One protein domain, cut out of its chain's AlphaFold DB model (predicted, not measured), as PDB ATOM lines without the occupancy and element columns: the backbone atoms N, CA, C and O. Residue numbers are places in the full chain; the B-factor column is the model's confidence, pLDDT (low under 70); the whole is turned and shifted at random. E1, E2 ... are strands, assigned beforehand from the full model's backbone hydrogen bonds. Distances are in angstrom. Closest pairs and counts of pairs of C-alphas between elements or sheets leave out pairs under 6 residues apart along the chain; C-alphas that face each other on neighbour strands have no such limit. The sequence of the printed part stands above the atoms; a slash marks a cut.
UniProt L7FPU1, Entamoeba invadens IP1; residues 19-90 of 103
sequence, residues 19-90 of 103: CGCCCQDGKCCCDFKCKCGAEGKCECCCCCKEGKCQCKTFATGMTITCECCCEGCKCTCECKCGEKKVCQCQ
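What this domain is: This is residues 19 to 90 of the 103 residues of a protein of Entamoeba invadens IP1 (UniProt L7FPU1). Two antiparallel sheets lie face to face as a sandwich, E1 to E4 in one and E5 to E7 in the other, with their strands running nearly along the length of a rod. The chain passes from one sheet to the other at the tight link E4 to E5. The printed part has 72 residues with seven named strands, E1 to E7, and no named helix, class all strand; each sheet follows chain order. It is compact, with a radius of gyration of the C-alphas of 11.9 A, and spans 37 by 18 by 18 A.

Where its parts are: E1, residues 19 to 24, begins at C-alpha 19 (13.939, 26.730, 258.256). E2 is residues 27 to 34, 23.1 A long; E3 is 39 to 45, 20.4 A; E4 is 55 to 60. E5, residues 62 to 69, is 22.9 A long and begins at C-alpha 62 (7.500, 32.735, 248.824). E6 is 72 to 79, 23.4 A; E7 is 84 to 90, ending at C-alpha 90 (10.063, 30.278, 272.205).

How they stand to each other: E1 E2 E3 E4 form a meander, each strand the antiparallel neighbour of the one before, and so do E5 E6 E7. N 22 and O 29 of E1 and E2 are 2.8 A apart, N 30 and O 42 of E2 and E3 2.8 A, and N 41 and O 58 of E3 and E4 2.7 A. In the other sheet, N 65 and O 76 of E5 and E6 are 2.8 A apart, as are N 75 and O 87 of E6 and E7. The strands of one sheet stand at 23 degrees to those of the other. The closest C-alphas of E3 and E5 are those of Gly 40 and Met 62, 6.7 A. E1 and E5 are apart.

The domain as a whole: The C-alphas of Cys 36 and Lys 49 are the two farthest apart, 37.7 A. The printed part has no cut and no long link. Mean pLDDT of the printed part is 73.3; it is under 70 at residues 21 to 28, 45 to 54, 68 to 72 and 89 to 90.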
ATOM      1  N   CYS A  19      13.908  25.479 257.508       74.50
ATOM      2  CA  CYS A  19      13.939  26.730 258.256       74.50
ATOM      3  C   CYS A  19      15.075  26.695 259.276       74.50
ATOM      4  O   CYS A  19      15.186  25.729 260.031       74.50
ATOM      5  N   GLY A  20      15.888  27.750 259.307       73.25
ATOM      6  CA  GLY A  20      16.916  27.963 260.318       73.25
ATOM      7  C   GLY A  20      16.790  29.358 260.909       73.25
ATOM      8  O   GLY A  20      16.964  30.342 260.199       73.25
ATOM      9  N   CYS A  21      16.506  29.455 262.205       69.69
ATOM     10  CA  CYS A  21      16.459  30.732 262.913       69.69
ATOM     11  C   CYS A  21      17.686  30.895 263.808       69.69
ATOM     12  O   CYS A  21      18.062  29.969 264.520       69.69
ATOM     13  N   CYS A  22      18.291  32.078 263.794       64.50
ATOM     14  CA  CYS A  22      19.384  32.475 264.667       64.50
ATOM     15  C   CYS A  22      19.082  33.832 265.308       64.50
ATOM     16  O   CYS A  22      18.582  34.746 264.660       64.50
ATOM     17  N   CYS A  23      19.398  33.977 266.593       62.19
ATOM     18  CA  CYS A  23      19.244  35.241 267.306       62.19
ATOM     19  C   CYS A  23      20.614  35.753 267.746       62.19
ATOM     20  O   CYS A  23      21.303  35.077 268.508       62.19
ATOM     21  N   GLN A  24      20.997  36.948 267.303       58.59
ATOM     22  CA  GLN A  24      22.268  37.574 267.657       58.59
ATOM     23  C   GLN A  24      22.071  39.077 267.891       58.59
ATOM     24  O   GLN A  24      21.339  39.727 267.148       58.59
ATOM     25  N   ASP A  25      22.674  39.621 268.954       60.47
ATOM     26  CA  ASP A  25      22.664  41.064 269.264       60.47
ATOM     27  C   ASP A  25      21.262  41.719 269.255       60.47
ATOM     28  O   ASP A  25      21.068  42.832 268.765       60.47
ATOM     29  N   GLY A  26      20.247  41.016 269.774       59.88
ATOM     30  CA  GLY A  26      18.864  41.516 269.816       59.88
ATOM     31  C   GLY A  26      18.147  41.524 268.459       59.88
ATOM     32  O   GLY A  26      17.094  42.147 268.329       59.88
ATOM     33  N   LYS A  27      18.688  40.834 267.452       65.00
ATOM     34  CA  LYS A  27      18.051  40.581 266.156       65.00
ATOM     35  C   LYS A  27      17.792  39.086 265.997       65.00
ATOM     36  O   LYS A  27      18.649  38.273 266.327       65.00
ATOM     37  N   CYS A  28      16.621  38.735 265.486       69.75
ATOM     38  CA  CYS A  28      16.237  37.383 265.103       69.75
ATOM     39  C   CYS A  28      16.259  37.283 263.579       69.75
ATOM     40  O   CYS A  28      15.515  37.985 262.902       69.75
ATOM     41  N   CYS A  29      17.099  36.408 263.044       73.06
ATOM     42  CA  CYS A  29      17.235  36.138 261.625       73.06
ATOM     43  C   CYS A  29      16.754  34.714 261.337       73.06
ATOM     44  O   CYS A  29      17.349  33.762 261.824       73.06
ATOM     45  N   CYS A  30      15.702  34.552 260.546       76.81
ATOM     46  CA  CYS A  30      15.208  33.256 260.093       76.81
ATOM     47  C   CYS A  30      15.406  33.113 258.589       76.81
ATOM     48  O   CYS A  30      14.914  33.940 257.828       76.81
ATOM     49  N   ASP A  31      16.108  32.068 258.171       80.00
ATOM     50  CA  ASP A  31      16.267  31.661 256.778       80.00
ATOM     51  C   ASP A  31      15.293  30.524 256.455       80.00
ATOM     52  O   ASP A  31      15.047  29.638 257.278       80.00
ATOM     53  N   PHE A  32      14.730  30.569 255.256       81.75
ATOM     54  CA  PHE A  32      13.764  29.637 254.711       81.75
ATOM     55  C   PHE A  32      14.206  29.264 253.303       81.75
ATOM     56  O   PHE A  32      14.362  30.129 252.444       81.75
ATOM     57  N   LYS A  33      14.349  27.970 253.032       84.00
ATOM     58  CA  LYS A  33      14.628  27.478 251.679       84.00
ATOM     59  C   LYS A  33      13.668  26.373 251.340       84.00
ATOM     60  O   LYS A  33      13.528  25.421 252.095       84.00
ATOM     61  N   CYS A  34      13.000  26.490 250.208       84.62
ATOM     62  CA  CYS A  34      12.115  25.459 249.711       84.62
ATOM     63  C   CYS A  34      12.790  24.667 248.588       84.62
ATOM     64  O   CYS A  34      13.472  25.243 247.741       84.62
ATOM     65  N   LYS A  35      12.521  23.359 248.506       83.62
ATOM     66  CA  LYS A  35      12.950  22.491 247.393       83.62
ATOM     67  C   LYS A  35      12.466  22.993 246.024       83.62
ATOM     68  O   LYS A  35      13.091  22.680 245.020       83.62
ATOM     69  N   CYS A  36      11.403  23.811 245.990       82.88
ATOM     70  CA  CYS A  36      10.902  24.513 244.797       82.88
ATOM     71  C   CYS A  36      11.900  25.557 244.233       82.88
ATOM     72  O   CYS A  36      11.626  26.159 243.197       82.88
ATOM     73  N   GLY A  37      13.014  25.826 244.930       80.12
ATOM     74  CA  GLY A  37      13.968  26.892 244.616       80.12
ATOM     75  C   GLY A  37      13.558  28.267 245.152       80.12
ATOM     76  O   GLY A  37      14.238  29.250 244.879       80.12
ATOM     77  N   ALA A  38      12.450  28.364 245.897       84.81
ATOM     78  CA  ALA A  38      12.105  29.595 246.598       84.81
ATOM     79  C   ALA A  38      12.972  29.746 247.845       84.81
ATOM     80  O   ALA A  38      13.187  28.786 248.588       84.81
ATOM     81  N   GLU A  39      13.379  30.978 248.117       86.38
ATOM     82  CA  GLU A  39      14.178  31.331 249.285       86.38
ATOM     83  C   GLU A  39      13.557  32.513 250.017       86.38
ATOM     84  O   GLU A  39      12.827  33.327 249.445       86.38
ATOM     85  N   GLY A  40      13.829  32.591 251.308       83.31
ATOM     86  CA  GLY A  40      13.237  33.567 252.183       83.31
ATOM     87  C   GLY A  40      14.109  33.841 253.383       83.31
ATOM     88  O   GLY A  40      14.664  32.934 253.979       83.31
ATOM     89  N   LYS A  41      14.208  35.100 253.774       85.62
ATOM     90  CA  LYS A  41      14.951  35.541 254.938       85.62
ATOM     91  C   LYS A  41      14.127  36.570 255.690       85.62
ATOM     92  O   LYS A  41      13.619  37.519 255.107       85.62
ATOM     93  N   CYS A  42      14.005  36.405 256.992       78.38
ATOM     94  CA  CYS A  42      13.323  37.335 257.870       78.38
ATOM     95  C   CYS A  42      14.295  37.835 258.929       78.38
ATOM     96  O   CYS A  42      14.869  37.032 259.650       78.38
ATOM     97  N   GLU A  43      14.462  39.146 259.043       78.50
ATOM     98  CA  GLU A  43      15.317  39.805 260.028       78.50
ATOM     99  C   GLU A  43      14.449  40.701 260.913       78.50
ATOM    100  O   GLU A  43      14.071  41.807 260.533       78.50
ATOM    101  N   CYS A  44      14.103  40.213 262.096       70.06
ATOM    102  CA  CYS A  44      13.283  40.900 263.083       70.06
ATOM    103  C   CYS A  44      14.152  41.531 264.169       70.06
ATOM    104  O   CYS A  44      15.016  40.875 264.746       70.06
ATOM    105  N   CYS A  45      13.914  42.801 264.491       63.31
ATOM    106  CA  CYS A  45      14.555  43.444 265.637       63.31
ATOM    107  C   CYS A  45      13.737  43.164 266.910       63.31
ATOM    108  O   CYS A  45      12.586  43.586 267.003       63.31
ATOM    109  N   CYS A  46      14.310  42.491 267.912       55.75
ATOM    110  CA  CYS A  46      13.628  42.088 269.153       55.75
ATOM    111  C   CYS A  46      13.365  43.253 270.135       55.75
ATOM    112  O   CYS A  46      13.168  43.028 271.331       55.75
ATOM    113  N   CYS A  47      13.364  44.503 269.667       53.56
ATOM    114  CA  CYS A  47      13.083  45.673 270.494       53.56
ATOM    115  C   CYS A  47      11.577  45.793 270.770       53.56
ATOM    116  O   CYS A  47      10.849  46.493 270.076       53.56
ATOM    117  N   CYS A  48      11.129  45.149 271.844       51.88
ATOM    118  CA  CYS A  48       9.775  45.229 272.395       51.88
ATOM    119  C   CYS A  48       9.369  46.603 272.972       51.88
ATOM    120  O   CYS A  48       8.380  46.676 273.695       51.88
ATOM    121  N   LYS A  49      10.099  47.697 272.710       53.12
ATOM    122  CA  LYS A  49       9.839  48.967 273.413       53.12
ATOM    123  C   LYS A  49       8.483  49.610 273.090       53.12
ATOM    124  O   LYS A  49       8.025  50.413 273.889       53.12
ATOM    125  N   GLU A  50       7.816  49.219 272.001       47.56
ATOM    126  CA  GLU A  50       6.515  49.788 271.595       47.56
ATOM    127  C   GLU A  50       5.554  48.759 270.959       47.56
ATOM    128  O   GLU A  50       4.709  49.104 270.137       47.56
ATOM    129  N   GLY A  51       5.693  47.463 271.272       50.28
ATOM    130  CA  GLY A  51       4.772  46.427 270.765       50.28
ATOM    131  C   GLY A  51       4.788  46.206 269.241       50.28
ATOM    132  O   GLY A  51       3.978  45.442 268.725       50.28
ATOM    133  N   LYS A  52       5.714  46.840 268.511       52.38
ATOM    134  CA  LYS A  52       5.901  46.677 267.065       52.38
ATOM    135  C   LYS A  52       7.284  46.107 266.790       52.38
ATOM    136  O   LYS A  52       8.284  46.817 266.863       52.38
ATOM    137  N   CYS A  53       7.349  44.823 266.454       59.03
ATOM    138  CA  CYS A  53       8.573  44.255 265.907       59.03
ATOM    139  C   CYS A  53       8.700  44.678 264.438       59.03
ATOM    140  O   CYS A  53       7.865  44.320 263.609       59.03
ATOM    141  N   GLN A  54       9.729  45.460 264.106       59.12
ATOM    142  CA  GLN A  54      10.065  45.704 262.706       59.12
ATOM    143  C   GLN A  54      10.841  44.500 262.173       59.12
ATOM    144  O   GLN A  54      12.011  44.297 262.510       59.12
ATOM    145  N   CYS A  55      10.166  43.714 261.341       70.31
ATOM    146  CA  CYS A  55      10.754  42.616 260.595       70.31
ATOM    147  C   CYS A  55      11.023  43.053 259.157       70.31
ATOM    148  O   CYS A  55      10.128  43.525 258.459       70.31
ATOM    149  N   LYS A  56      12.267  42.895 258.708       76.94
ATOM    150  CA  LYS A  56      12.631  42.978 257.297       76.94
ATOM    151  C   LYS A  56      12.555  41.582 256.708       76.94
ATOM    152  O   LYS A  56      13.359  40.721 257.047       76.94
ATOM    153  N   THR A  57      11.587  41.360 255.837       79.38
ATOM    154  CA  THR A  57      11.416  40.097 255.120       79.38
ATOM    155  C   THR A  57      11.878  40.252 253.681       79.38
ATOM    156  O   THR A  57      11.372  41.098 252.948       79.38
ATOM    157  N   PHE A  58      12.811  39.408 253.273       81.94
ATOM    158  CA  PHE A  58      13.195  39.181 251.891       81.94
ATOM    159  C   PHE A  58      12.640  37.832 251.484       81.94
ATOM    160  O   PHE A  58      12.866  36.846 252.172       81.94
ATOM    161  N   ALA A  59      11.895  37.771 250.394       82.50
ATOM    162  CA  ALA A  59      11.308  36.523 249.952       82.50
ATOM    163  C   ALA A  59      11.296  36.480 248.429       82.50
ATOM    164  O   ALA A  59      10.904  37.441 247.769       82.50
ATOM    165  N   THR A  60      11.744  35.365 247.872       87.50
ATOM    166  CA  THR A  60      11.809  35.136 246.433       87.50
ATOM    167  C   THR A  60      10.999  33.892 246.122       87.50
ATOM    168  O   THR A  60      11.403  32.774 246.425       87.50
ATOM    169  N   GLY A  61       9.818  34.093 245.535       83.88
ATOM    170  CA  GLY A  61       8.891  32.999 245.249       83.88
ATOM    171  C   GLY A  61       8.252  32.381 246.496       83.88
ATOM    172  O   GLY A  61       7.762  31.257 246.421       83.88
ATOM    173  N   MET A  62       8.252  33.090 247.624       88.25
ATOM    174  CA  MET A  62       7.500  32.735 248.824       88.25
ATOM    175  C   MET A  62       6.989  33.994 249.531       88.25
ATOM    176  O   MET A  62       7.501  35.085 249.293       88.25
ATOM    177  N   THR A  63       6.010  33.835 250.410       86.75
ATOM    178  CA  THR A  63       5.538  34.876 251.328       86.75
ATOM    179  C   THR A  63       6.013  34.530 252.727       86.75
ATOM    180  O   THR A  63       5.883  33.380 253.141       86.75
ATOM    181  N   ILE A  64       6.566  35.500 253.456       84.75
ATOM    182  CA  ILE A  64       7.017  35.315 254.840       84.75
ATOM    183  C   ILE A  64       6.320  36.342 255.716       84.75
ATOM    184  O   ILE A  64       6.396  37.542 255.467       84.75
ATOM    185  N   THR A  65       5.680  35.867 256.770       83.06
ATOM    186  CA  THR A  65       5.045  36.687 257.796       83.06
ATOM    187  C   THR A  65       5.711  36.356 259.112       83.06
ATOM    188  O   THR A  65       5.729  35.190 259.495       83.06
ATOM    189  N   CYS A  66       6.265  37.345 259.810       75.81
ATOM    190  CA  CYS A  66       6.822  37.103 261.132       75.81
ATOM    191  C   CYS A  66       6.170  37.974 262.200       75.81
ATOM    192  O   CYS A  66       6.069  39.191 262.072       75.81
ATOM    193  N   GLU A  67       5.733  37.300 263.253       73.44
ATOM    194  CA  GLU A  67       5.087  37.844 264.431       73.44
ATOM    195  C   GLU A  67       6.031  37.613 265.610       73.44
ATOM    196  O   GLU A  67       6.176  36.496 266.108       73.44
ATOM    197  N   CYS A  68       6.722  38.663 266.039       68.19
ATOM    198  CA  CYS A  68       7.601  38.611 267.204       68.19
ATOM    199  C   CYS A  68       6.965  39.359 268.374       68.19
ATOM    200  O   CYS A  68       6.592  40.527 268.252       68.19
ATOM    201  N   CYS A  69       6.896  38.688 269.519       59.69
ATOM    202  CA  CYS A  69       6.479  39.228 270.805       59.69
ATOM    203  C   CYS A  69       7.602  39.052 271.841       59.69
ATOM    204  O   CYS A  69       8.642  38.442 271.586       59.69
ATOM    205  N   CYS A  70       7.417  39.589 273.046       55.50
ATOM    206  CA  CYS A  70       8.458  39.552 274.080       55.50
ATOM    207  C   CYS A  70       8.684  38.155 274.682       55.50
ATOM    208  O   CYS A  70       9.642  37.967 275.438       55.50
ATOM    209  N   GLU A  71       7.824  37.197 274.329       58.56
ATOM    210  CA  GLU A  71       7.817  35.798 274.770       58.56
ATOM    211  C   GLU A  71       8.293  34.823 273.674       58.56
ATOM    212  O   GLU A  71       8.520  33.642 273.944       58.56
ATOM    213  N   GLY A  72       8.508  35.295 272.441       65.38
ATOM    214  CA  GLY A  72       8.971  34.461 271.331       65.38
ATOM    215  C   GLY A  72       8.715  35.075 269.955       65.38
ATOM    216  O   GLY A  72       8.189  36.176 269.829       65.38
ATOM    217  N   CYS A  73       9.079  34.343 268.907       70.56
ATOM    218  CA  CYS A  73       8.824  34.724 267.521       70.56
ATOM    219  C   CYS A  73       8.159  33.570 266.773       70.56
ATOM    220  O   CYS A  73       8.603  32.427 266.859       70.56
ATOM    221  N   LYS A  74       7.111  33.874 266.011       76.12
ATOM    222  CA  LYS A  74       6.449  32.958 265.089       76.12
ATOM    223  C   LYS A  74       6.612  33.500 263.680       76.12
ATOM    224  O   LYS A  74       6.033  34.524 263.340       76.12
ATOM    225  N   CYS A  75       7.369  32.804 262.849       77.19
ATOM    226  CA  CYS A  75       7.474  33.121 261.437       77.19
ATOM    227  C   CYS A  75       6.749  32.045 260.613       77.19
ATOM    228  O   CYS A  75       7.026  30.853 260.730       77.19
ATOM    229  N   THR A  76       5.817  32.462 259.767       83.62
ATOM    230  CA  THR A  76       5.095  31.618 258.813       83.62
ATOM    231  C   THR A  76       5.615  31.908 257.414       83.62
ATOM    232  O   THR A  76       5.754  33.070 257.041       83.62
ATOM    233  N   CYS A  77       5.891  30.870 256.635       82.75
ATOM    234  CA  CYS A  77       6.311  30.988 255.248       82.75
ATOM    235  C   CYS A  77       5.473  30.089 254.333       82.75
ATOM    236  O   CYS A  77       5.064  28.994 254.720       82.75
ATOM    237  N   GLU A  78       5.218  30.563 253.119       88.25
ATOM    238  CA  GLU A  78       4.419  29.876 252.103       88.25
ATOM    239  C   GLU A  78       5.117  30.016 250.738       88.25
ATOM    240  O   GLU A  78       5.216  31.127 250.218       88.25
ATOM    241  N   CYS A  79       5.667  28.927 250.171       84.62
ATOM    242  CA  CYS A  79       6.227  28.937 248.806       84.62
ATOM    243  C   CYS A  79       5.080  29.049 247.797       84.62
ATOM    244  O   CYS A  79       4.016  28.458 247.962       84.62
ATOM    245  N   LYS A  80       5.348  29.708 246.667       83.44
ATOM    246  CA  LYS A  80       4.467  29.747 245.487       83.44
ATOM    247  C   LYS A  80       4.048  28.366 244.960       83.44
ATOM    248  O   LYS A  80       3.117  28.281 244.170       83.44
ATOM    249  N   CYS A  81       4.760  27.299 245.335       82.75
ATOM    250  CA  CYS A  81       4.411  25.924 244.979       82.75
ATOM    251  C   CYS A  81       3.316  25.317 245.877       82.75
ATOM    252  O   CYS A  81       2.947  24.169 245.660       82.75
ATOM    253  N   GLY A  82       2.809  26.066 246.863       81.75
ATOM    254  CA  GLY A  82       1.775  25.627 247.806       81.75
ATOM    255  C   GLY A  82       2.320  25.063 249.120       81.75
ATOM    256  O   GLY A  82       1.558  24.882 250.066       81.75
ATOM    257  N   GLU A  83       3.632  24.829 249.215       85.62
ATOM    258  CA  GLU A  83       4.263  24.347 250.442       85.62
ATOM    259  C   GLU A  83       4.242  25.429 251.524       85.62
ATOM    260  O   GLU A  83       4.642  26.573 251.290       85.62
ATOM    261  N   LYS A  84       3.841  25.055 252.737       87.56
ATOM    262  CA  LYS A  84       3.724  25.975 253.870       87.56
ATOM    263  C   LYS A  84       4.501  25.453 255.057       87.56
ATOM    264  O   LYS A  84       4.390  24.282 255.409       87.56
ATOM    265  N   LYS A  85       5.247  26.333 255.720       81.62
ATOM    266  CA  LYS A  85       5.963  25.998 256.947       81.62
ATOM    267  C   LYS A  85       5.840  27.098 257.983       81.62
ATOM    268  O   LYS A  85       5.951  28.285 257.692       81.62
ATOM    269  N   VAL A  86       5.620  26.682 259.215       81.75
ATOM    270  CA  VAL A  86       5.548  27.536 260.390       81.75
ATOM    271  C   VAL A  86       6.763  27.227 261.247       81.75
ATOM    272  O   VAL A  86       7.018  26.073 261.569       81.75
ATOM    273  N   CYS A  87       7.515  28.254 261.612       74.56
ATOM    274  CA  CYS A  87       8.611  28.167 262.559       74.56
ATOM    275  C   CYS A  87       8.271  29.008 263.784       74.56
ATOM    276  O   CYS A  87       8.039  30.213 263.684       74.56
ATOM    277  N   GLN A  88       8.218  28.365 264.943       71.19
ATOM    278  CA  GLN A  88       7.900  28.997 266.208       71.19
ATOM    279  C   GLN A  88       9.076  28.832 267.164       71.19
ATOM    280  O   GLN A  88       9.418  27.727 267.581       71.19
ATOM    281  N   CYS A  89       9.700  29.945 267.517       68.31
ATOM    282  CA  CYS A  89      10.816  30.002 268.446       68.31
ATOM    283  C   CYS A  89      10.323  30.596 269.771       68.31
ATOM    284  O   CYS A  89       9.781  31.703 269.805       68.31
ATOM    285  N   GLN A  90      10.488  29.853 270.866       58.38
ATOM    286  CA  GLN A  90      10.063  30.278 272.205       58.38
ATOM    287  C   GLN A  90      11.224  30.897 272.995       58.38
ATOM    288  O   GLN A  90      12.371  30.452 272.888       58.38
TER     289      GLN A  90